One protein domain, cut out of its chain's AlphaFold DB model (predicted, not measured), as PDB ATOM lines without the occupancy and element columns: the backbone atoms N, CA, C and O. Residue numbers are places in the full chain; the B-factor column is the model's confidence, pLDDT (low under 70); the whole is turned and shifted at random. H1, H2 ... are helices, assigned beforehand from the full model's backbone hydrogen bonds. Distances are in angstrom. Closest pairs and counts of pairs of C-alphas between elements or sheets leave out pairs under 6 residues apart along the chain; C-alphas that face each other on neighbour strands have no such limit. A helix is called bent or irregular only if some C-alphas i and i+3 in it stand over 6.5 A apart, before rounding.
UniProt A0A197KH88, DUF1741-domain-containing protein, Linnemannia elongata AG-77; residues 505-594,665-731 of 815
ATOM      1  N   LEU A 505      83.249 198.794 155.825       86.75
ATOM      2  CA  LEU A 505      83.905 199.575 154.771       86.75
ATOM      3  C   LEU A 505      82.877 200.104 153.746       86.75
ATOM      4  O   LEU A 505      82.242 199.285 153.069       86.75
ATOM      5  N   PRO A 506      82.727 201.434 153.565       84.75
ATOM      6  CA  PRO A 506      81.928 202.002 152.482       84.75
ATOM      7  C   PRO A 506      82.612 201.731 151.136       84.75
ATOM      8  O   PRO A 506      83.498 202.463 150.698       84.75
ATOM      9  N   TYR A 507      82.207 200.637 150.495       89.38
ATOM     10  CA  TYR A 507      82.804 200.112 149.273       89.38
ATOM     11  C   TYR A 507      81.727 199.716 148.264       89.38
ATOM     12  O   TYR A 507      80.590 199.420 148.631       89.38
ATOM     13  N   HIS A 508      82.076 199.689 146.979       90.00
ATOM     14  CA  HIS A 508      81.153 199.345 145.901       90.00
ATOM     15  C   HIS A 508      81.068 197.812 145.709       90.00
ATOM     16  O   HIS A 508      81.354 197.267 144.645       90.00
ATOM     17  N   TRP A 509      80.660 197.117 146.781       92.00
ATOM     18  CA  TRP A 509      80.689 195.655 146.968       92.00
ATOM     19  C   TRP A 509      80.103 194.816 145.820       92.00
ATOM     20  O   TRP A 509      80.578 193.710 145.579       92.00
ATOM     21  N   VAL A 510      79.146 195.341 145.052       90.50
ATOM     22  CA  VAL A 510      78.604 194.666 143.855       90.50
ATOM     23  C   VAL A 510      79.713 194.295 142.853       90.50
ATOM     24  O   VAL A 510      79.683 193.206 142.281       90.50
ATOM     25  N   GLU A 511      80.753 195.123 142.700       91.50
ATOM     26  CA  GLU A 511      81.881 194.807 141.814       91.50
ATOM     27  C   GLU A 511      82.820 193.736 142.382       91.50
ATOM     28  O   GLU A 511      83.435 193.006 141.601       91.50
ATOM     29  N   MET A 512      82.901 193.584 143.708       94.00
ATOM     30  CA  MET A 512      83.590 192.451 144.341       94.00
ATOM     31  C   MET A 512      82.892 191.147 143.944       94.00
ATOM     32  O   MET A 512      83.545 190.214 143.475       94.00
ATOM     33  N   TRP A 513      81.559 191.106 144.033       92.56
ATOM     34  CA  TRP A 513      80.766 189.930 143.659       92.56
ATOM     35  C   TRP A 513      80.883 189.632 142.164       92.56
ATOM     36  O   TRP A 513      81.201 188.500 141.804       92.56
ATOM     37  N   ASN A 514      80.754 190.648 141.302       90.81
ATOM     38  CA  ASN A 514      80.962 190.519 139.856       90.81
ATOM     39  C   ASN A 514      82.367 189.979 139.517       90.81
ATOM     40  O   ASN A 514      82.504 189.122 138.643       90.81
ATOM     41  N   THR A 515      83.410 190.434 140.222       93.44
ATOM     42  CA  THR A 515      84.802 190.015 139.979       93.44
ATOM     43  C   THR A 515      85.064 188.584 140.449       93.44
ATOM     44  O   THR A 515      85.619 187.791 139.691       93.44
ATOM     45  N   LEU A 516      84.626 188.216 141.659       93.19
ATOM     46  CA  LEU A 516      84.797 186.860 142.197       93.19
ATOM     47  C   LEU A 516      83.966 185.829 141.414       93.19
ATOM     48  O   LEU A 516      84.480 184.772 141.054       93.19
ATOM     49  N   GLN A 517      82.717 186.154 141.063       88.50
ATOM     50  CA  GLN A 517      81.891 185.325 140.175       88.50
ATOM     51  C   GLN A 517      82.507 185.204 138.775       88.50
ATOM     52  O   GLN A 517      82.464 184.129 138.175       88.50
ATOM     53  N   GLY A 518      83.105 186.283 138.257       90.75
ATOM     54  CA  GLY A 518      83.868 186.276 137.010       90.75
ATOM     55  C   GLY A 518      85.054 185.310 137.059       90.75
ATOM     56  O   GLY A 518      85.205 184.497 136.149       90.75
ATOM     57  N   LEU A 519      85.831 185.328 138.147       92.81
ATOM     58  CA  LEU A 519      86.956 184.416 138.365       92.81
ATOM     59  C   LEU A 519      86.505 182.950 138.452       92.81
ATOM     60  O   LEU A 519      87.066 182.109 137.752       92.81
ATOM     61  N   VAL A 520      85.464 182.637 139.233       89.81
ATOM     62  CA  VAL A 520      84.904 181.271 139.335       89.81
ATOM     63  C   VAL A 520      84.455 180.758 137.962       89.81
ATOM     64  O   VAL A 520      84.838 179.661 137.553       89.81
ATOM     65  N   LYS A 521      83.711 181.571 137.202       88.62
ATOM     66  CA  LYS A 521      83.223 181.215 135.857       88.62
ATOM     67  C   LYS A 521      84.364 181.106 134.838       88.62
ATOM     68  O   LYS A 521      84.322 180.231 133.975       88.62
ATOM     69  N   PHE A 522      85.405 181.932 134.950       91.31
ATOM     70  CA  PHE A 522      86.606 181.841 134.114       91.31
ATOM     71  C   PHE A 522      87.406 180.560 134.391       91.31
ATOM     72  O   PHE A 522      87.810 179.881 133.443       91.31
ATOM     73  N   LEU A 523      87.603 180.209 135.667       89.56
ATOM     74  CA  LEU A 523      88.275 178.977 136.081       89.56
ATOM     75  C   LEU A 523      87.489 177.746 135.615       89.56
ATOM     76  O   LEU A 523      88.091 176.860 135.022       89.56
ATOM     77  N   GLN A 524      86.158 177.731 135.764       86.75
ATOM     78  CA  GLN A 524      85.297 176.657 135.249       86.75
ATOM     79  C   GLN A 524      85.404 176.526 133.719       86.75
ATOM     80  O   GLN A 524      85.696 175.451 133.201       86.75
ATOM     81  N   ALA A 525      85.244 177.626 132.976       88.69
ATOM     82  CA  ALA A 525      85.278 177.617 131.510       88.69
ATOM     83  C   ALA A 525      86.640 177.205 130.909       88.69
ATOM     84  O   ALA A 525      86.713 176.854 129.730       88.69
ATOM     85  N   ASN A 526      87.718 177.249 131.698       88.62
ATOM     86  CA  ASN A 526      89.072 176.879 131.280       88.62
ATOM     87  C   ASN A 526      89.665 175.728 132.115       88.62
ATOM     88  O   ASN A 526      90.854 175.452 131.976       88.62
ATOM     89  N   ALA A 527      88.874 175.039 132.945       84.88
ATOM     90  CA  ALA A 527      89.369 174.109 133.962       84.88
ATOM     91  C   ALA A 527      90.306 173.035 133.386       84.88
ATOM     92  O   ALA A 527      91.421 172.870 133.873       84.88
ATOM     93  N   LYS A 528      89.939 172.410 132.261       84.88
ATOM     94  CA  LYS A 528      90.777 171.447 131.511       84.88
ATOM     95  C   LYS A 528      92.173 171.952 131.115       84.88
ATOM     96  O   LYS A 528      93.066 171.138 130.916       84.88
ATOM     97  N   ALA A 529      92.372 173.264 130.975       84.31
ATOM     98  CA  ALA A 529      93.681 173.863 130.688       84.31
ATOM     99  C   ALA A 529      94.521 174.114 131.955       84.31
ATOM    100  O   ALA A 529      95.724 174.336 131.848       84.31
ATOM    101  N   PHE A 530      93.891 174.070 133.132       84.88
ATOM    102  CA  PHE A 530      94.496 174.317 134.440       84.88
ATOM    103  C   PHE A 530      94.581 173.058 135.328       84.88
ATOM    104  O   PHE A 530      95.360 173.050 136.272       84.88
ATOM    105  N   GLN A 531      93.855 171.972 135.019       76.56
ATOM    106  CA  GLN A 531      93.906 170.681 135.737       76.56
ATOM    107  C   GLN A 531      95.330 170.106 135.890       76.56
ATOM    108  O   GLN A 531      95.593 169.359 136.828       76.56
ATOM    109  N   SER A 532      96.248 170.430 134.973       76.81
ATOM    110  CA  SER A 532      97.650 169.991 135.002       76.81
ATOM    111  C   SER A 532      98.570 170.854 135.878       76.81
ATOM    112  O   SER A 532      99.749 170.528 136.006       76.81
ATOM    113  N   GLN A 533      98.063 171.945 136.462       79.31
ATOM    114  CA  GLN A 533      98.816 172.868 137.314       79.31
ATOM    115  C   GLN A 533      98.338 172.726 138.769       79.31
ATOM    116  O   GLN A 533      97.184 173.057 139.058       79.31
ATOM    117  N   PRO A 534      99.168 172.222 139.700       74.31
ATOM    118  CA  PRO A 534      98.739 171.976 141.079       74.31
ATOM    119  C   PRO A 534      98.290 173.258 141.797       74.31
ATOM    120  O   PRO A 534      97.335 173.244 142.573       74.31
ATOM    121  N   GLU A 535      98.901 174.394 141.469       79.44
ATOM    122  CA  GLU A 535      98.587 175.709 142.029       79.44
ATOM    123  C   GLU A 535      97.173 176.175 141.644       79.44
ATOM    124  O   GLU A 535      96.564 176.975 142.356       79.44
ATOM    125  N   ALA A 536      96.614 175.667 140.537       83.75
ATOM    126  CA  ALA A 536      95.258 175.993 140.103       83.75
ATOM    127  C   ALA A 536      94.195 175.424 141.049       83.75
ATOM    128  O   ALA A 536      93.212 176.103 141.346       83.75
ATOM    129  N   ARG A 537      94.412 174.209 141.574       81.62
ATOM    130  CA  ARG A 537      93.558 173.605 142.608       81.62
ATOM    131  C   ARG A 537      93.538 174.473 143.866       81.62
ATOM    132  O   ARG A 537      92.474 174.678 144.446       81.62
ATOM    133  N   ASP A 538      94.693 175.007 144.250       81.75
ATOM    134  CA  ASP A 538      94.822 175.922 145.383       81.75
ATOM    135  C   ASP A 538      94.165 177.287 145.129       81.75
ATOM    136  O   ASP A 538      93.555 177.844 146.038       81.75
ATOM    137  N   LEU A 539      94.217 177.819 143.905       87.12
ATOM    138  CA  LEU A 539      93.474 179.036 143.565       87.12
ATOM    139  C   LEU A 539      91.957 178.813 143.623       87.12
ATOM    140  O   LEU A 539      91.235 179.665 144.141       87.12
ATOM    141  N   VAL A 540      91.464 177.676 143.123       86.25
ATOM    142  CA  VAL A 540      90.047 177.294 143.243       86.25
ATOM    143  C   VAL A 540      89.650 177.195 144.718       86.25
ATOM    144  O   VAL A 540      88.652 177.795 145.111       86.25
ATOM    145  N   ALA A 541      90.453 176.502 145.532       80.75
ATOM    146  CA  ALA A 541      90.274 176.389 146.977       80.75
ATOM    147  C   ALA A 541      90.125 177.763 147.649       80.75
ATOM    148  O   ALA A 541      89.085 178.079 148.223       80.75
ATOM    149  N   GLU A 542      91.150 178.604 147.498       84.56
ATOM    150  CA  GLU A 542      91.258 179.913 148.142       84.56
ATOM    151  C   GLU A 542      90.150 180.877 147.654       84.56
ATOM    152  O   GLU A 542      89.663 181.700 148.431       84.56
ATOM    153  N   THR A 543      89.677 180.734 146.407       89.56
ATOM    154  CA  THR A 543      88.555 181.521 145.855       89.56
ATOM    155  C   THR A 543      87.198 181.091 146.425       89.56
ATOM    156  O   THR A 543      86.386 181.951 146.771       89.56
ATOM    157  N   ILE A 544      86.931 179.783 146.541       85.31
ATOM    158  CA  ILE A 544      85.674 179.280 147.123       85.31
ATOM    159  C   ILE A 544      85.610 179.639 148.614       85.31
ATOM    160  O   ILE A 544      84.584 180.144 149.070       85.31
ATOM    161  N   ASP A 545      86.714 179.469 149.349       82.69
ATOM    162  CA  ASP A 545      86.811 179.848 150.763       82.69
ATOM    163  C   ASP A 545      86.551 181.348 150.979       82.69
ATOM    164  O   ASP A 545      85.869 181.718 151.936       82.69
ATOM    165  N   LEU A 546      87.031 182.216 150.079       89.25
ATOM    166  CA  LEU A 546      86.769 183.657 150.132       89.25
ATOM    167  C   LEU A 546      85.287 183.999 149.902       89.25
ATOM    168  O   LEU A 546      84.725 184.812 150.637       89.25
ATOM    169  N   VAL A 547      84.627 183.370 148.922       89.81
ATOM    170  CA  VAL A 547      83.181 183.564 148.700       89.81
ATOM    171  C   VAL A 547      82.382 183.063 149.906       89.81
ATOM    172  O   VAL A 547      81.502 183.770 150.397       89.81
ATOM    173  N   ASN A 548      82.729 181.889 150.442       85.56
ATOM    174  CA  ASN A 548      82.100 181.323 151.634       85.56
ATOM    175  C   ASN A 548      82.304 182.216 152.874       85.56
ATOM    176  O   ASN A 548      81.389 182.371 153.684       85.56
ATOM    177  N   TYR A 549      83.466 182.865 153.002       86.94
ATOM    178  CA  TYR A 549      83.745 183.830 154.066       86.94
ATOM    179  C   TYR A 549      82.811 185.046 154.007       86.94
ATOM    180  O   TYR A 549      82.198 185.401 155.016       86.94
ATOM    181  N   PHE A 550      82.647 185.652 152.825       91.00
ATOM    182  CA  PHE A 550      81.729 186.781 152.637       91.00
ATOM    183  C   PHE A 550      80.255 186.395 152.809       91.00
ATOM    184  O   PHE A 550      79.489 187.196 153.335       91.00
ATOM    185  N   VAL A 551      79.865 185.169 152.443       89.25
ATOM    186  CA  VAL A 551      78.529 184.634 152.757       89.25
ATOM    187  C   VAL A 551      78.318 184.502 154.268       89.25
ATOM    188  O   VAL A 551      77.254 184.843 154.766       89.25
ATOM    189  N   THR A 552      79.323 184.025 155.008       85.62
ATOM    190  CA  THR A 552      79.175 183.691 156.438       85.62
ATOM    191  C   THR A 552      79.282 184.913 157.361       85.62
ATOM    192  O   THR A 552      78.707 184.904 158.445       85.62
ATOM    193  N   PHE A 553      80.025 185.955 156.965       86.25
ATOM    194  CA  PHE A 553      80.351 187.100 157.835       86.25
ATOM    195  C   PHE A 553      80.213 188.482 157.171       86.25
ATOM    196  O   PHE A 553      80.733 189.476 157.685       86.25
ATOM    197  N   GLY A 554      79.576 188.566 156.000       86.69
ATOM    198  CA  GLY A 554      79.478 189.806 155.228       86.69
ATOM    199  C   GLY A 554      78.692 190.924 155.925       86.69
ATOM    200  O   GLY A 554      79.025 192.098 155.770       86.69
ATOM    201  N   ASP A 555      77.717 190.568 156.760       86.12
ATOM    202  CA  ASP A 555      76.918 191.462 157.609       86.12
ATOM    203  C   ASP A 555      77.760 192.274 158.617       86.12
ATOM    204  O   ASP A 555      77.403 193.390 159.003       86.12
ATOM    205  N   MET A 556      78.913 191.737 159.020       85.81
ATOM    206  CA  MET A 556      79.866 192.380 159.930       85.81
ATOM    207  C   MET A 556      80.838 193.328 159.207       85.81
ATOM    208  O   MET A 556      81.479 194.147 159.861       85.81
ATOM    209  N   ILE A 557      80.961 193.213 157.879       86.56
ATOM    210  CA  ILE A 557      82.000 193.861 157.054       86.56
ATOM    211  C   ILE A 557      81.409 194.940 156.129       86.56
ATOM    212  O   ILE A 557      82.060 195.944 155.832       86.56
ATOM    213  N   MET A 558      80.173 194.749 155.670       88.38
ATOM    214  CA  MET A 558      79.470 195.679 154.787       88.38
ATOM    215  C   MET A 558      78.762 196.789 155.582       88.38
ATOM    216  O   MET A 558      78.354 196.567 156.724       88.38
ATOM    217  N   PRO A 559      78.607 197.998 155.010       83.25
ATOM    218  CA  PRO A 559      77.948 199.118 155.681       83.25
ATOM    219  C   PRO A 559      76.424 198.949 155.719       83.25
ATOM    220  O   PRO A 559      75.775 199.446 156.639       83.25
ATOM    221  N   ASP A 560      75.867 198.234 154.742       84.62
ATOM    222  CA  ASP A 560      74.440 198.075 154.501       84.62
ATOM    223  C   ASP A 560      74.086 196.609 154.147       84.62
ATOM    224  O   ASP A 560      74.922 195.894 153.585       84.62
ATOM    225  N   PRO A 561      72.850 196.145 154.416       86.19
ATOM    226  CA  PRO A 561      72.432 194.791 154.046       86.19
ATOM    227  C   PRO A 561      72.235 194.560 152.540       86.19
ATOM    228  O   PRO A 561      72.340 193.422 152.091       86.19
ATOM    229  N   ALA A 562      71.962 195.590 151.730       87.50
ATOM    230  CA  ALA A 562      71.702 195.405 150.298       87.50
ATOM    231  C   ALA A 562      72.970 194.992 149.529       87.50
ATOM    232  O   ALA A 562      72.880 194.178 148.607       87.50
ATOM    233  N   SER A 563      74.147 195.448 149.966       87.81
ATOM    234  CA  SER A 563      75.448 194.939 149.518       87.81
ATOM    235  C   SER A 563      75.600 193.422 149.736       87.81
ATOM    236  O   SER A 563      76.170 192.745 148.879       87.81
ATOM    237  N   LEU A 564      75.047 192.863 150.824       88.88
ATOM    238  CA  LEU A 564      75.040 191.417 151.099       88.88
ATOM    239  C   LEU A 564      73.947 190.693 150.297       88.88
ATOM    240  O   LEU A 564      74.195 189.632 149.727       88.88
ATOM    241  N   TYR A 565      72.759 191.287 150.170       90.50
ATOM    242  CA  TYR A 565      71.680 190.729 149.346       90.50
ATOM    243  C   TYR A 565      72.090 190.611 147.869       90.50
ATOM    244  O   TYR A 565      71.681 189.665 147.201       90.50
ATOM    245  N   ALA A 566      72.955 191.503 147.372       89.50
ATOM    246  CA  ALA A 566      73.550 191.399 146.039       89.50
ATOM    247  C   ALA A 566      74.458 190.160 145.874       89.50
ATOM    248  O   ALA A 566      74.440 189.535 144.814       89.50
ATOM    249  N   LEU A 567      75.205 189.755 146.911       90.31
ATOM    250  CA  LEU A 567      75.990 188.512 146.897       90.31
ATOM    251  C   LEU A 567      75.072 187.285 146.827       90.31
ATOM    252  O   LEU A 567      75.309 186.376 146.030       90.31
ATOM    253  N   TYR A 568      74.005 187.268 147.628       90.25
ATOM    254  CA  TYR A 568      73.038 186.166 147.634       90.25
ATOM    255  C   TYR A 568      72.270 186.084 146.311       90.25
ATOM    256  O   TYR A 568      72.112 184.994 145.764       90.25
ATOM    257  N   TYR A 569      71.885 187.229 145.739       89.25
ATOM    258  CA  TYR A 569      71.305 187.318 144.400       89.25
ATOM    259  C   TYR A 569      72.252 186.745 143.336       89.25
ATOM    260  O   TYR A 569      71.826 185.937 142.515       89.25
ATOM    261  N   GLU A 570      73.546 187.082 143.375       86.00
ATOM    262  CA  GLU A 570      74.530 186.529 142.437       86.00
ATOM    263  C   GLU A 570      74.737 185.016 142.592       86.00
ATOM    264  O   GLU A 570      74.901 184.327 141.583       86.00
ATOM    265  N   ILE A 571      74.683 184.473 143.813       86.44
ATOM    266  CA  ILE A 571      74.729 183.021 144.066       86.44
ATOM    267  C   ILE A 571      73.477 182.338 143.499       86.44
ATOM    268  O   ILE A 571      73.591 181.383 142.733       86.44
ATOM    269  N   VAL A 572      72.286 182.860 143.805       84.88
ATOM    270  CA  VAL A 572      70.999 182.348 143.303       84.88
ATOM    271  C   VAL A 572      70.930 182.393 141.773       84.88
ATOM    272  O   VAL A 572      70.571 181.399 141.143       84.88
ATOM    273  N   ARG A 573      71.324 183.516 141.159       83.19
ATOM    274  CA  ARG A 573      71.325 183.725 139.701       83.19
ATOM    275  C   ARG A 573      72.345 182.847 138.975       83.19
ATOM    276  O   ARG A 573      72.096 182.433 137.845       83.19
ATOM    277  N   SER A 574      73.498 182.592 139.590       78.12
ATOM    278  CA  SER A 574      74.558 181.760 139.001       78.12
ATOM    279  C   SER A 574      74.321 180.263 139.201       78.12
ATOM    280  O   SER A 574      74.859 179.458 138.441       78.12
ATOM    281  N   GLY A 575      73.520 179.899 140.206       75.25
ATOM    282  CA  GLY A 575      73.350 178.530 140.672       75.25
ATOM    283  C   GLY A 575      74.542 178.027 141.489       75.25
ATOM    284  O   GLY A 575      75.609 178.641 141.530       75.25
ATOM    285  N   ILE A 576      74.372 176.858 142.113       74.25
ATOM    286  CA  ILE A 576      75.478 176.130 142.751       74.25
ATOM    287  C   ILE A 576      76.358 175.375 141.736       74.25
ATOM    288  O   ILE A 576      77.519 175.088 142.035       74.25
ATOM    289  N   ASP A 577      75.843 175.087 140.532       74.50
ATOM    290  CA  ASP A 577      76.552 174.346 139.474       74.50
ATOM    291  C   ASP A 577      78.005 174.833 139.266       74.50
ATOM    292  O   ASP A 577      78.899 173.993 139.379       74.50
ATOM    293  N   PRO A 578      78.309 176.144 139.093       75.31
ATOM    294  CA  PRO A 578      79.679 176.616 138.869       75.31
ATOM    295  C   PRO A 578      80.651 176.279 140.001       75.31
ATOM    296  O   PRO A 578      81.804 175.953 139.743       75.31
ATOM    297  N   PHE A 579      80.189 176.321 141.252       75.69
ATOM    298  CA  PHE A 579      81.007 176.004 142.424       75.69
ATOM    299  C   PHE A 579      81.169 174.490 142.598       75.69
ATOM    300  O   PHE A 579      82.270 174.005 142.860       75.69
ATOM    301  N   SER A 580      80.083 173.729 142.431       73.31
ATOM    302  CA  SER A 580      80.110 172.278 142.636       73.31
ATOM    303  C   SER A 580      80.839 171.538 141.511       73.31
ATOM    304  O   SER A 580      81.531 170.563 141.789       73.31
ATOM    305  N   ASP A 581      80.716 171.982 140.258       77.12
ATOM    306  CA  ASP A 581      81.416 171.379 139.122       77.12
ATOM    307  C   ASP A 581      82.909 171.700 139.165       77.12
ATOM    308  O   ASP A 581      83.722 170.794 139.003       77.12
ATOM    309  N   LEU A 582      83.280 172.936 139.507       77.25
ATOM    310  CA  LEU A 582      84.676 173.325 139.699       77.25
ATOM    311  C   LEU A 582      85.335 172.542 140.856       77.25
ATOM    312  O   LEU A 582      86.467 172.080 140.720       77.25
ATOM    313  N   ALA A 583      84.618 172.305 141.960       74.25
ATOM    314  CA  ALA A 583      85.108 171.461 143.054       74.25
ATOM    315  C   ALA A 583      85.313 169.990 142.629       74.25
ATOM    316  O   ALA A 583      86.351 169.401 142.946       74.25
ATOM    317  N   LYS A 584      84.373 169.405 141.866       77.00
ATOM    318  CA  LYS A 584      84.515 168.049 141.293       77.00
ATOM    319  C   LYS A 584      85.716 167.977 140.343       77.00
ATOM    320  O   LYS A 584      86.541 167.076 140.465       77.00
ATOM    321  N   GLU A 585      85.827 168.930 139.420       74.56
ATOM    322  CA  GLU A 585      86.814 168.922 138.335       74.56
ATOM    323  C   GLU A 585      88.260 169.083 138.839       74.56
ATOM    324  O   GLU A 585      89.172 168.479 138.280       74.56
ATOM    325  N   PHE A 586      88.470 169.788 139.958       69.31
ATOM    326  CA  PHE A 586      89.768 169.872 140.647       69.31
ATOM    327  C   PHE A 586      89.956 168.835 141.776       69.31
ATOM    328  O   PHE A 586      90.929 168.901 142.534       69.31
ATOM    329  N   SER A 587      89.059 167.842 141.885       67.50
ATOM    330  CA  SER A 587      89.096 166.769 142.898       67.50
ATOM    331  C   SER A 587      89.229 167.291 144.338       67.50
ATOM    332  O   SER A 587      89.998 166.766 145.158       67.50
ATOM    333  N   ILE A 588      88.501 168.367 144.633       63.75
ATOM    334  CA  ILE A 588      88.398 168.980 145.954       63.75
ATOM    335  C   ILE A 588      87.425 168.150 146.797       63.75
ATOM    336  O   ILE A 588      86.279 167.926 146.411       63.75
ATOM    337  N   SER A 589      87.895 167.672 147.951       50.47
ATOM    338  CA  SER A 589      87.102 166.815 148.837       50.47
ATOM    339  C   SER A 589      86.097 167.649 149.630       50.47
ATOM    340  O   SER A 589      86.436 168.218 150.666       50.47
ATOM    341  N   VAL A 590      84.868 167.723 149.123       48.19
ATOM    342  CA  VAL A 590      83.723 168.332 149.805       48.19
ATOM    343  C   VAL A 590      83.039 167.253 150.645       48.19
ATOM    344  O   VAL A 590      82.485 166.301 150.094       48.19
ATOM    345  N   GLN A 591      83.051 167.390 151.974       38.66
ATOM    346  CA  GLN A 591      82.176 166.568 152.817       38.66
ATOM    347  C   GLN A 591      80.704 166.920 152.536       38.66
ATOM    348  O   GLN A 591      80.381 168.109 152.452       38.66
ATOM    349  N   PRO A 592      79.803 165.928 152.404       33.19
ATOM    350  CA  PRO A 592      78.379 166.203 152.287       33.19
ATOM    351  C   PRO A 592      77.868 166.860 153.581       33.19
ATOM    352  O   PRO A 592      78.320 166.485 154.667       33.19
ATOM    353  N   PRO A 593      76.924 167.815 153.502       34.91
ATOM    354  CA  PRO A 593      76.279 168.347 154.695       34.91
ATOM    355  C   PRO A 593      75.520 167.230 155.424       34.91
ATOM    356  O   PRO A 593      74.944 166.342 154.791       34.91
ATOM    357  N   LEU A 594      75.489 167.291 156.758       33.03
ATOM    358  CA  LEU A 594      74.616 166.426 157.552       33.03
ATOM    359  C   LEU A 594      73.152 166.688 157.147       33.03
ATOM    360  O   LEU A 594      72.736 167.850 157.135       33.03
ATOM    361  N   ARG A 665      94.885 169.039 150.393       37.41
ATOM    362  CA  ARG A 665      94.201 170.099 151.140       37.41
ATOM    363  C   ARG A 665      92.730 169.692 151.240       37.41
ATOM    364  O   ARG A 665      92.011 169.655 150.237       37.41
ATOM    365  N   VAL A 666      92.333 169.277 152.440       40.03
ATOM    366  CA  VAL A 666      90.998 168.767 152.757       40.03
ATOM    367  C   VAL A 666      90.084 169.960 153.029       40.03
ATOM    368  O   VAL A 666      90.089 170.521 154.121       40.03
ATOM    369  N   ILE A 667      89.309 170.365 152.019       46.12
ATOM    370  CA  ILE A 667      88.425 171.539 152.099       46.12
ATOM    371  C   ILE A 667      87.062 171.147 152.675       46.12
ATOM    372  O   ILE A 667      86.028 171.138 152.006       46.12
ATOM    373  N   ILE A 668      87.074 170.793 153.956       46.91
ATOM    374  CA  ILE A 668      85.855 170.542 154.717       46.91
ATOM    375  C   ILE A 668      85.090 171.869 154.900       46.91
ATOM    376  O   ILE A 668      85.658 172.863 155.340       46.91
ATOM    377  N   LEU A 669      83.788 171.844 154.574       48.97
ATOM    378  CA  LEU A 669      82.758 172.891 154.752       48.97
ATOM    379  C   LEU A 669      82.674 174.071 153.753       48.97
ATOM    380  O   LEU A 669      81.685 174.803 153.822       48.97
ATOM    381  N   SER A 670      83.580 174.257 152.785       56.34
ATOM    382  CA  SER A 670      83.589 175.489 151.953       56.34
ATOM    383  C   SER A 670      82.361 175.727 151.059       56.34
ATOM    384  O   SER A 670      82.068 176.869 150.719       56.34
ATOM    385  N   LEU A 671      81.604 174.682 150.703       67.50
ATOM    386  CA  LEU A 671      80.338 174.820 149.965       67.50
ATOM    387  C   LEU A 671      79.091 174.838 150.862       67.50
ATOM    388  O   LEU A 671      77.994 175.011 150.337       67.50
ATOM    389  N   SER A 672      79.214 174.666 152.185       71.19
ATOM    390  CA  SER A 672      78.049 174.456 153.062       71.19
ATOM    391  C   SER A 672      77.112 175.666 153.076       71.19
ATOM    392  O   SER A 672      75.944 175.537 152.715       71.19
ATOM    393  N   ASN A 673      77.626 176.859 153.394       80.50
ATOM    394  CA  ASN A 673      76.801 178.070 153.461       80.50
ATOM    395  C   ASN A 673      76.396 178.575 152.071       80.50
ATOM    396  O   ASN A 673      75.275 179.045 151.904       80.50
ATOM    397  N   ILE A 674      77.245 178.403 151.050       82.88
ATOM    398  CA  ILE A 674      76.889 178.703 149.651       82.88
ATOM    399  C   ILE A 674      75.694 177.838 149.204       82.88
ATOM    400  O   ILE A 674      74.747 178.349 148.606       82.88
ATOM    401  N   ASN A 675      75.696 176.542 149.540       82.25
ATOM    402  CA  ASN A 675      74.586 175.629 149.258       82.25
ATOM    403  C   ASN A 675      73.342 175.923 150.105       82.25
ATOM    404  O   ASN A 675      72.226 175.807 149.601       82.25
ATOM    405  N   GLN A 676      73.519 176.316 151.368       83.50
ATOM    406  CA  GLN A 676      72.421 176.679 152.262       83.50
ATOM    407  C   GLN A 676      71.709 177.945 151.767       83.50
ATOM    408  O   GLN A 676      70.497 177.904 151.584       83.50
ATOM    409  N   VAL A 677      72.451 179.006 151.417       85.31
ATOM    410  CA  VAL A 677      71.931 180.215 150.743       85.31
ATOM    411  C   VAL A 677      71.200 179.856 149.451       85.31
ATOM    412  O   VAL A 677      70.051 180.259 149.269       85.31
ATOM    413  N   TYR A 678      71.838 179.083 148.563       85.31
ATOM    414  CA  TYR A 678      71.231 178.697 147.290       85.31
ATOM    415  C   TYR A 678      69.916 177.938 147.502       85.31
ATOM    416  O   TYR A 678      68.882 178.353 146.990       85.31
ATOM    417  N   THR A 679      69.933 176.865 148.296       84.75
ATOM    418  CA  THR A 679      68.767 175.999 148.528       84.75
ATOM    419  C   THR A 679      67.636 176.747 149.236       84.75
ATOM    420  O   THR A 679      66.475 176.597 148.855       84.75
ATOM    421  N   PHE A 680      67.969 177.582 150.226       87.50
ATOM    422  CA  PHE A 680      67.005 178.362 150.998       87.50
ATOM    423  C   PHE A 680      66.269 179.392 150.134       87.50
ATOM    424  O   PHE A 680      65.041 179.419 150.133       87.50
ATOM    425  N   PHE A 681      66.972 180.221 149.355       87.25
ATOM    426  CA  PHE A 681      66.281 181.197 148.506       87.25
ATOM    427  C   PHE A 681      65.646 180.545 147.271       87.25
ATOM    428  O   PHE A 681      64.581 180.979 146.839       87.25
ATOM    429  N   PHE A 682      66.226 179.470 146.725       85.00
ATOM    430  CA  PHE A 682      65.637 178.753 145.589       85.00
ATOM    431  C   PHE A 682      64.269 178.143 145.935       85.00
ATOM    432  O   PHE A 682      63.355 178.255 145.123       85.00
ATOM    433  N   SER A 683      64.072 177.584 147.137       85.81
ATOM    434  CA  SER A 683      62.757 177.062 147.546       85.81
ATOM    435  C   SER A 683      61.687 178.161 147.648       85.81
ATOM    436  O   SER A 683      60.579 177.970 147.149       85.81
ATOM    437  N   HIS A 684      62.027 179.336 148.186       86.38
ATOM    438  CA  HIS A 684      61.126 180.496 148.232       86.38
ATOM    439  C   HIS A 684      60.787 181.030 146.829       86.38
ATOM    440  O   HIS A 684      59.643 181.395 146.560       86.38
ATOM    441  N   LEU A 685      61.749 181.019 145.900       86.38
ATOM    442  CA  LEU A 685      61.536 181.433 144.507       86.38
ATOM    443  C   LEU A 685      60.675 180.436 143.718       86.38
ATOM    444  O   LEU A 685      59.872 180.858 142.885       86.38
ATOM    445  N   LEU A 686      60.794 179.131 143.997       84.12
ATOM    446  CA  LEU A 686      59.875 178.112 143.482       84.12
ATOM    447  C   LEU A 686      58.462 178.322 144.041       84.12
ATOM    448  O   LEU A 686      57.524 178.453 143.259       84.12
ATOM    449  N   ALA A 687      58.312 178.447 145.364       85.81
ATOM    450  CA  ALA A 687      57.016 178.667 146.009       85.81
ATOM    451  C   ALA A 687      56.314 179.938 145.494       85.81
ATOM    452  O   ALA A 687      55.118 179.912 145.200       85.81
ATOM    453  N   TRP A 688      57.059 181.035 145.304       87.31
ATOM    454  CA  TRP A 688      56.520 182.254 144.702       87.31
ATOM    455  C   TRP A 688      56.048 182.026 143.260       87.31
ATOM    456  O   TRP A 688      54.943 182.444 142.910       87.31
ATOM    457  N   ARG A 689      56.858 181.355 142.427       82.38
ATOM    458  CA  ARG A 689      56.532 181.059 141.021       82.38
ATOM    459  C   ARG A 689      55.288 180.182 140.914       82.38
ATOM    460  O   ARG A 689      54.426 180.453 140.084       82.38
ATOM    461  N   ASP A 690      55.185 179.167 141.759       84.12
ATOM    462  CA  ASP A 690      54.093 178.194 141.721       84.12
ATOM    463  C   ASP A 690      52.773 178.816 142.222       84.12
ATOM    464  O   ASP A 690      51.699 178.453 141.746       84.12
ATOM    465  N   ALA A 691      52.851 179.849 143.072       84.31
ATOM    466  CA  ALA A 691      51.732 180.731 143.412       84.31
ATOM    467  C   ALA A 691      51.428 181.822 142.354       84.31
ATOM    468  O   ALA A 691      50.353 182.418 142.386       84.31
ATOM    469  N   ASN A 692      52.344 182.104 141.416       82.50
ATOM    470  CA  ASN A 692      52.233 183.170 140.406       82.50
ATOM    471  C   ASN A 692      52.549 182.665 138.972       82.50
ATOM    472  O   ASN A 692      53.374 183.269 138.278       82.50
ATOM    473  N   PRO A 693      51.897 181.593 138.473       75.44
ATOM    474  CA  PRO A 693      52.329 180.865 137.270       75.44
ATOM    475  C   PRO A 693      52.299 181.674 135.960       75.44
ATOM    476  O   PRO A 693      52.892 181.262 134.967       75.44
ATOM    477  N   THR A 694      51.618 182.823 135.934       74.56
ATOM    478  CA  THR A 694      51.501 183.714 134.766       74.56
ATOM    479  C   THR A 694      52.501 184.877 134.760       74.56
ATOM    480  O   THR A 694      52.531 185.635 133.789       74.56
ATOM    481  N   ARG A 695      53.311 185.059 135.813       75.62
ATOM    482  CA  ARG A 695      54.179 186.236 135.984       75.62
ATOM    483  C   ARG A 695      55.662 185.860 135.944       75.62
ATOM    484  O   ARG A 695      56.126 185.005 136.692       75.62
ATOM    485  N   SER A 696      56.426 186.540 135.090       74.38
ATOM    486  CA  SER A 696      57.870 186.326 134.956       74.38
ATOM    487  C   SER A 696      58.650 186.782 136.197       74.38
ATOM    488  O   SER A 696      58.381 187.831 136.790       74.38
ATOM    489  N   LEU A 697      59.656 185.989 136.574       76.81
ATOM    490  CA  LEU A 697      60.518 186.232 137.729       76.81
ATOM    491  C   LEU A 697      61.609 187.270 137.382       76.81
ATOM    492  O   LEU A 697      62.698 186.922 136.922       76.81
ATOM    493  N   GLY A 698      61.290 188.556 137.552       78.75
ATOM    494  CA  GLY A 698      62.208 189.675 137.295       78.75
ATOM    495  C   GLY A 698      63.302 189.851 138.366       78.75
ATOM    496  O   GLY A 698      63.108 189.437 139.510       78.75
ATOM    497  N   PRO A 699      64.438 190.499 138.038       78.31
ATOM    498  CA  PRO A 699      65.588 190.636 138.943       78.31
ATOM    499  C   PRO A 699      65.260 191.402 140.237       78.31
ATOM    500  O   PRO A 699      65.708 191.018 141.321       78.31
ATOM    501  N   ASP A 700      64.419 192.436 140.147       81.62
ATOM    502  CA  ASP A 700      63.971 193.228 141.299       81.62
ATOM    503  C   ASP A 700      63.149 192.383 142.277       81.62
ATOM    504  O   ASP A 700      63.323 192.475 143.488       81.62
ATOM    505  N   LEU A 701      62.297 191.502 141.746       83.81
ATOM    506  CA  LEU A 701      61.441 190.609 142.522       83.81
ATOM    507  C   LEU A 701      62.254 189.530 143.251       83.81
ATOM    508  O   LEU A 701      61.989 189.268 144.420       83.81
ATOM    509  N   VAL A 702      63.275 188.955 142.606       84.12
ATOM    510  CA  VAL A 702      64.231 188.055 143.284       84.12
ATOM    511  C   VAL A 702      64.936 188.798 144.423       84.12
ATOM    512  O   VAL A 702      65.072 188.267 145.522       84.12
ATOM    513  N   SER A 703      65.321 190.055 144.190       84.62
ATOM    514  CA  SER A 703      65.945 190.909 145.206       84.62
ATOM    515  C   SER A 703      64.992 191.284 146.349       84.62
ATOM    516  O   SER A 703      65.457 191.508 147.463       84.62
ATOM    517  N   THR A 704      63.680 191.353 146.107       85.75
ATOM    518  CA  THR A 704      62.645 191.497 147.147       85.75
ATOM    519  C   THR A 704      62.509 190.215 147.964       85.75
ATOM    520  O   THR A 704      62.671 190.259 149.175       85.75
ATOM    521  N   ILE A 705      62.362 189.057 147.317       86.75
ATOM    522  CA  ILE A 705      62.235 187.754 147.997       86.75
ATOM    523  C   ILE A 705      63.468 187.446 148.872       86.75
ATOM    524  O   ILE A 705      63.330 186.896 149.963       86.75
ATOM    525  N   ILE A 706      64.669 187.865 148.453       88.38
ATOM    526  CA  ILE A 706      65.888 187.768 149.277       88.38
ATOM    527  C   ILE A 706      65.842 188.700 150.499       88.38
ATOM    528  O   ILE A 706      66.280 188.293 151.571       88.38
ATOM    529  N   LYS A 707      65.317 189.929 150.369       87.50
ATOM    530  CA  LYS A 707      65.166 190.874 151.496       87.50
ATOM    531  C   LYS A 707      64.160 190.363 152.523       87.50
ATOM    532  O   LYS A 707      64.450 190.400 153.717       87.50
ATOM    533  N   ASP A 708      63.010 189.899 152.046       88.19
ATOM    534  CA  ASP A 708      61.863 189.537 152.878       88.19
ATOM    535  C   ASP A 708      62.164 188.300 153.744       88.19
ATOM    536  O   ASP A 708      61.806 188.274 154.919       88.19
ATOM    537  N   HIS A 709      62.900 187.322 153.200       87.56
ATOM    538  CA  HIS A 709      63.248 186.067 153.885       87.56
ATOM    539  C   HIS A 709      64.673 186.020 154.469       87.56
ATOM    540  O   HIS A 709      65.107 184.976 154.951       87.56
ATOM    541  N   TYR A 710      65.433 187.123 154.450       85.31
ATOM    542  CA  TYR A 710      66.812 187.131 154.967       85.31
ATOM    543  C   TYR A 710      66.904 186.763 156.458       85.31
ATOM    544  O   TYR A 710      67.861 186.110 156.866       85.31
ATOM    545  N   GLN A 711      65.931 187.177 157.276       82.62
ATOM    546  CA  GLN A 711      65.979 186.982 158.734       82.62
ATOM    547  C   GLN A 711      65.809 185.512 159.153       82.62
ATOM    548  O   GLN A 711      66.260 185.132 160.232       82.62
ATOM    549  N   ASP A 712      65.217 184.689 158.287       85.31
ATOM    550  CA  ASP A 712      64.987 183.257 158.508       85.31
ATOM    551  C   ASP A 712      66.197 182.389 158.085       85.31
ATOM    552  O   ASP A 712      66.240 181.182 158.353       85.31
ATOM    553  N   LEU A 713      67.201 182.982 157.423       84.06
ATOM    554  CA  LEU A 713      68.401 182.288 156.960       84.06
ATOM    555  C   LEU A 713      69.363 182.002 158.125       84.06
ATOM    556  O   LEU A 713      69.948 182.903 158.722       84.06
ATOM    557  N   THR A 714      69.619 180.719 158.376       78.88
ATOM    558  CA  THR A 714      70.662 180.250 159.302       78.88
ATOM    559  C   THR A 714      71.894 179.761 158.533       78.88
ATOM    560  O   THR A 714      71.749 179.215 157.443       78.88
ATOM    561  N   LEU A 715      73.099 179.956 159.087       79.50
ATOM    562  CA  LEU A 715      74.396 179.578 158.493       79.50
ATOM    563  C   LEU A 715      75.334 178.971 159.557       79.50
ATOM    564  O   LEU A 715      75.209 179.283 160.743       79.50
ATOM    565  N   VAL A 716      76.283 178.119 159.144       66.56
ATOM    566  CA  VAL A 716      77.201 177.364 160.027       66.56
ATOM    567  C   VAL A 716      78.603 177.268 159.390       66.56
ATOM    568  O   VAL A 716      78.695 176.911 158.218       66.56
ATOM    569  N   PRO A 717      79.727 177.525 160.095       59.72
ATOM    570  CA  PRO A 717      79.865 177.821 161.519       59.72
ATOM    571  C   PRO A 717      79.670 179.303 161.868       59.72
ATOM    572  O   PRO A 717      79.966 180.204 161.091       59.72
ATOM    573  N   ASN A 718      79.238 179.544 163.103       57.00
ATOM    574  CA  ASN A 718      78.785 180.845 163.596       57.00
ATOM    575  C   ASN A 718      79.929 181.762 164.092       57.00
ATOM    576  O   ASN A 718      79.678 182.890 164.513       57.00
ATOM    577  N   THR A 719      81.182 181.292 164.105       56.66
ATOM    578  CA  THR A 719      82.334 181.984 164.713       56.66
ATOM    579  C   THR A 719      83.543 182.022 163.778       56.66
ATOM    580  O   THR A 719      83.795 181.101 162.998       56.66
ATOM    581  N   LEU A 720      84.328 183.101 163.881       56.31
ATOM    582  CA  LEU A 720      85.548 183.279 163.088       56.31
ATOM    583  C   LEU A 720      86.604 182.226 163.445       56.31
ATOM    584  O   LEU A 720      87.247 181.677 162.557       56.31
ATOM    585  N   ASP A 721      86.755 181.925 164.732       53.16
ATOM    586  CA  ASP A 721      87.797 181.024 165.220       53.16
ATOM    587  C   ASP A 721      87.533 179.575 164.799       53.16
ATOM    588  O   ASP A 721      88.471 178.870 164.442       53.16
ATOM    589  N   SER A 722      86.266 179.142 164.720       56.97
ATOM    590  CA  SER A 722      85.930 177.845 164.120       56.97
ATOM    591  C   SER A 722      86.234 177.817 162.621       56.97
ATOM    592  O   SER A 722      86.830 176.849 162.163       56.97
ATOM    593  N   PHE A 723      85.911 178.876 161.865       58.59
ATOM    594  CA  PHE A 723      86.256 178.967 160.437       58.59
ATOM    595  C   PHE A 723      87.780 178.895 160.210       58.59
ATOM    596  O   PHE A 723      88.257 178.148 159.356       58.59
ATOM    597  N   LEU A 724      88.568 179.639 160.995       60.31
ATOM    598  CA  LEU A 724      90.030 179.650 160.883       60.31
ATOM    599  C   LEU A 724      90.668 178.342 161.379       60.31
ATOM    600  O   LEU A 724      91.587 177.843 160.733       60.31
ATOM    601  N   ALA A 725      90.155 177.735 162.453       54.97
ATOM    602  CA  ALA A 725      90.611 176.426 162.922       54.97
ATOM    603  C   ALA A 725      90.275 175.303 161.926       54.97
ATOM    604  O   ALA A 725      91.087 174.406 161.722       54.97
ATOM    605  N   MET A 726      89.126 175.362 161.244       52.50
ATOM    606  CA  MET A 726      88.793 174.440 160.148       52.50
ATOM    607  C   MET A 726      89.782 174.584 158.982       52.50
ATOM    608  O   MET A 726      90.274 173.574 158.481       52.50
ATOM    609  N   ARG A 727      90.163 175.820 158.623       51.22
ATOM    610  CA  ARG A 727      91.200 176.095 157.612       51.22
ATOM    611  C   ARG A 727      92.591 175.578 158.022       51.22
ATOM    612  O   ARG A 727      93.314 175.067 157.173       51.22
ATOM    613  N   GLN A 728      92.960 175.670 159.303       44.38
ATOM    614  CA  GLN A 728      94.260 175.209 159.830       44.38
ATOM    615  C   GLN A 728      94.327 173.691 160.084       44.38
ATOM    616  O   GLN A 728      95.375 173.073 159.905       44.38
ATOM    617  N   ASN A 729      93.214 173.041 160.430       37.28
ATOM    618  CA  ASN A 729      93.177 171.583 160.600       37.28
ATOM    619  C   ASN A 729      93.398 170.821 159.277       37.28
ATOM    620  O   ASN A 729      93.726 169.637 159.305       37.28
ATOM    621  N   GLY A 730      93.294 171.500 158.126       38.62
ATOM    622  CA  GLY A 730      93.715 170.979 156.824       38.62
ATOM    623  C   GLY A 730      95.237 170.895 156.614       38.62
ATOM    624  O   GLY A 730      95.660 170.214 155.683       38.62
ATOM    625  N   THR A 731      96.062 171.547 157.451       32.81
ATOM    626  CA  THR A 731      97.541 171.503 157.372       32.81
ATOM    627  C   THR A 731      98.213 170.817 158.568       32.81
ATOM    628  O   THR A 731      99.316 170.295 158.422       32.81
TER     629      THR A 731
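AT A GLANCE: This is residues 505 to 594 and 665 to 731 of the 815 residues of the protein "DUF1741-domain-containing protein" of Linnemannia elongata AG-77 (UniProt A0A197KH88). Three helices, H1, H3 and H4, make an up-and-down bundle, with H5 packed on H1 and H3 near one end. H6 crosses H4 nearly at a right angle and runs away from the bundle, H7 packs on both H4 and H6, and the turn of residues 690 to 696 sticks out beyond. The short H2 lies at the turn from H1 to H3, and H8, at the end of the printed part, lies near H3. The printed part has 157 residues with eight named helices, H1 to H8 in chain order, and no named strand, an all-helix domain. It is compact, with a radius of gyration of the C-alphas of 16.2 A and spans of 48 by 35 by 34 A.

IN THESE COORDINATES: H1, residues 510 to 525, begins at C-alpha 510 (78.604, 194.666, 143.855) and is 22.1 A long. H2 is residues 527 to 530. H3, residues 534 to 556, is 33.6 A long, with a kink of 40 degrees near residue 550; it is irregular, C-alphas 552 and 555 being 8.2 A apart. H4, residues 561 to 574, is 20.0 A long, and H5 is residues 577 to 585. After the cut, H6, residues 672 to 691, runs 28.7 A to C-alpha 691 (51.732, 180.731, 143.412). H7 is residues 699 to 708, and H8, residues 720 to 729, ends at C-alpha 729 (93.177, 171.583, 160.600).

HOW THE PARTS SIT: In the bundle, each helix running against the one before it, H1 touches H3 at a shallow tilt of 28 degrees, opposite ways, closest at the C-alphas of Leu 516 and Val 547, 7.5 A. H3 and H4 form a hairpin, closest at the C-alphas of Gly 554 and Leu 564, 6.3 A. H5 touches H1, closest at the C-alphas of Gln 524 and Leu 582, 5.6 A. H6 touches H4 about perpendicular, at 81 degrees, with the C-alphas of Val 572 and Tyr 678 closest, 5.4 A. H7 touches H4 with the C-alphas of Tyr 569 and Ser 703 closest, 6.5 A. H3 and H8 are near each other, while H6 and H8 are apart. In H1, H5, H7 and H8 every O i to N i+4 pair is within hydrogen-bond range; in H3 16 of 19 are, in H4 9 of 10 and in H6 15 of 16, and H2 is too short for such a pair.

THE WHOLE: The two C-alphas farthest apart, those of Thr 694 and Thr 731, are 52.7 A apart. Residues 595 to 664 are not printed, and C-alphas 594 and 665 are 20.9 A apart across this cut. The link from H7 to H8 is long, with 11 residues. The mean pLDDT of the printed part is 77.6; residues 586 to 594, 665 to 671 and 716 to 731 are under 70.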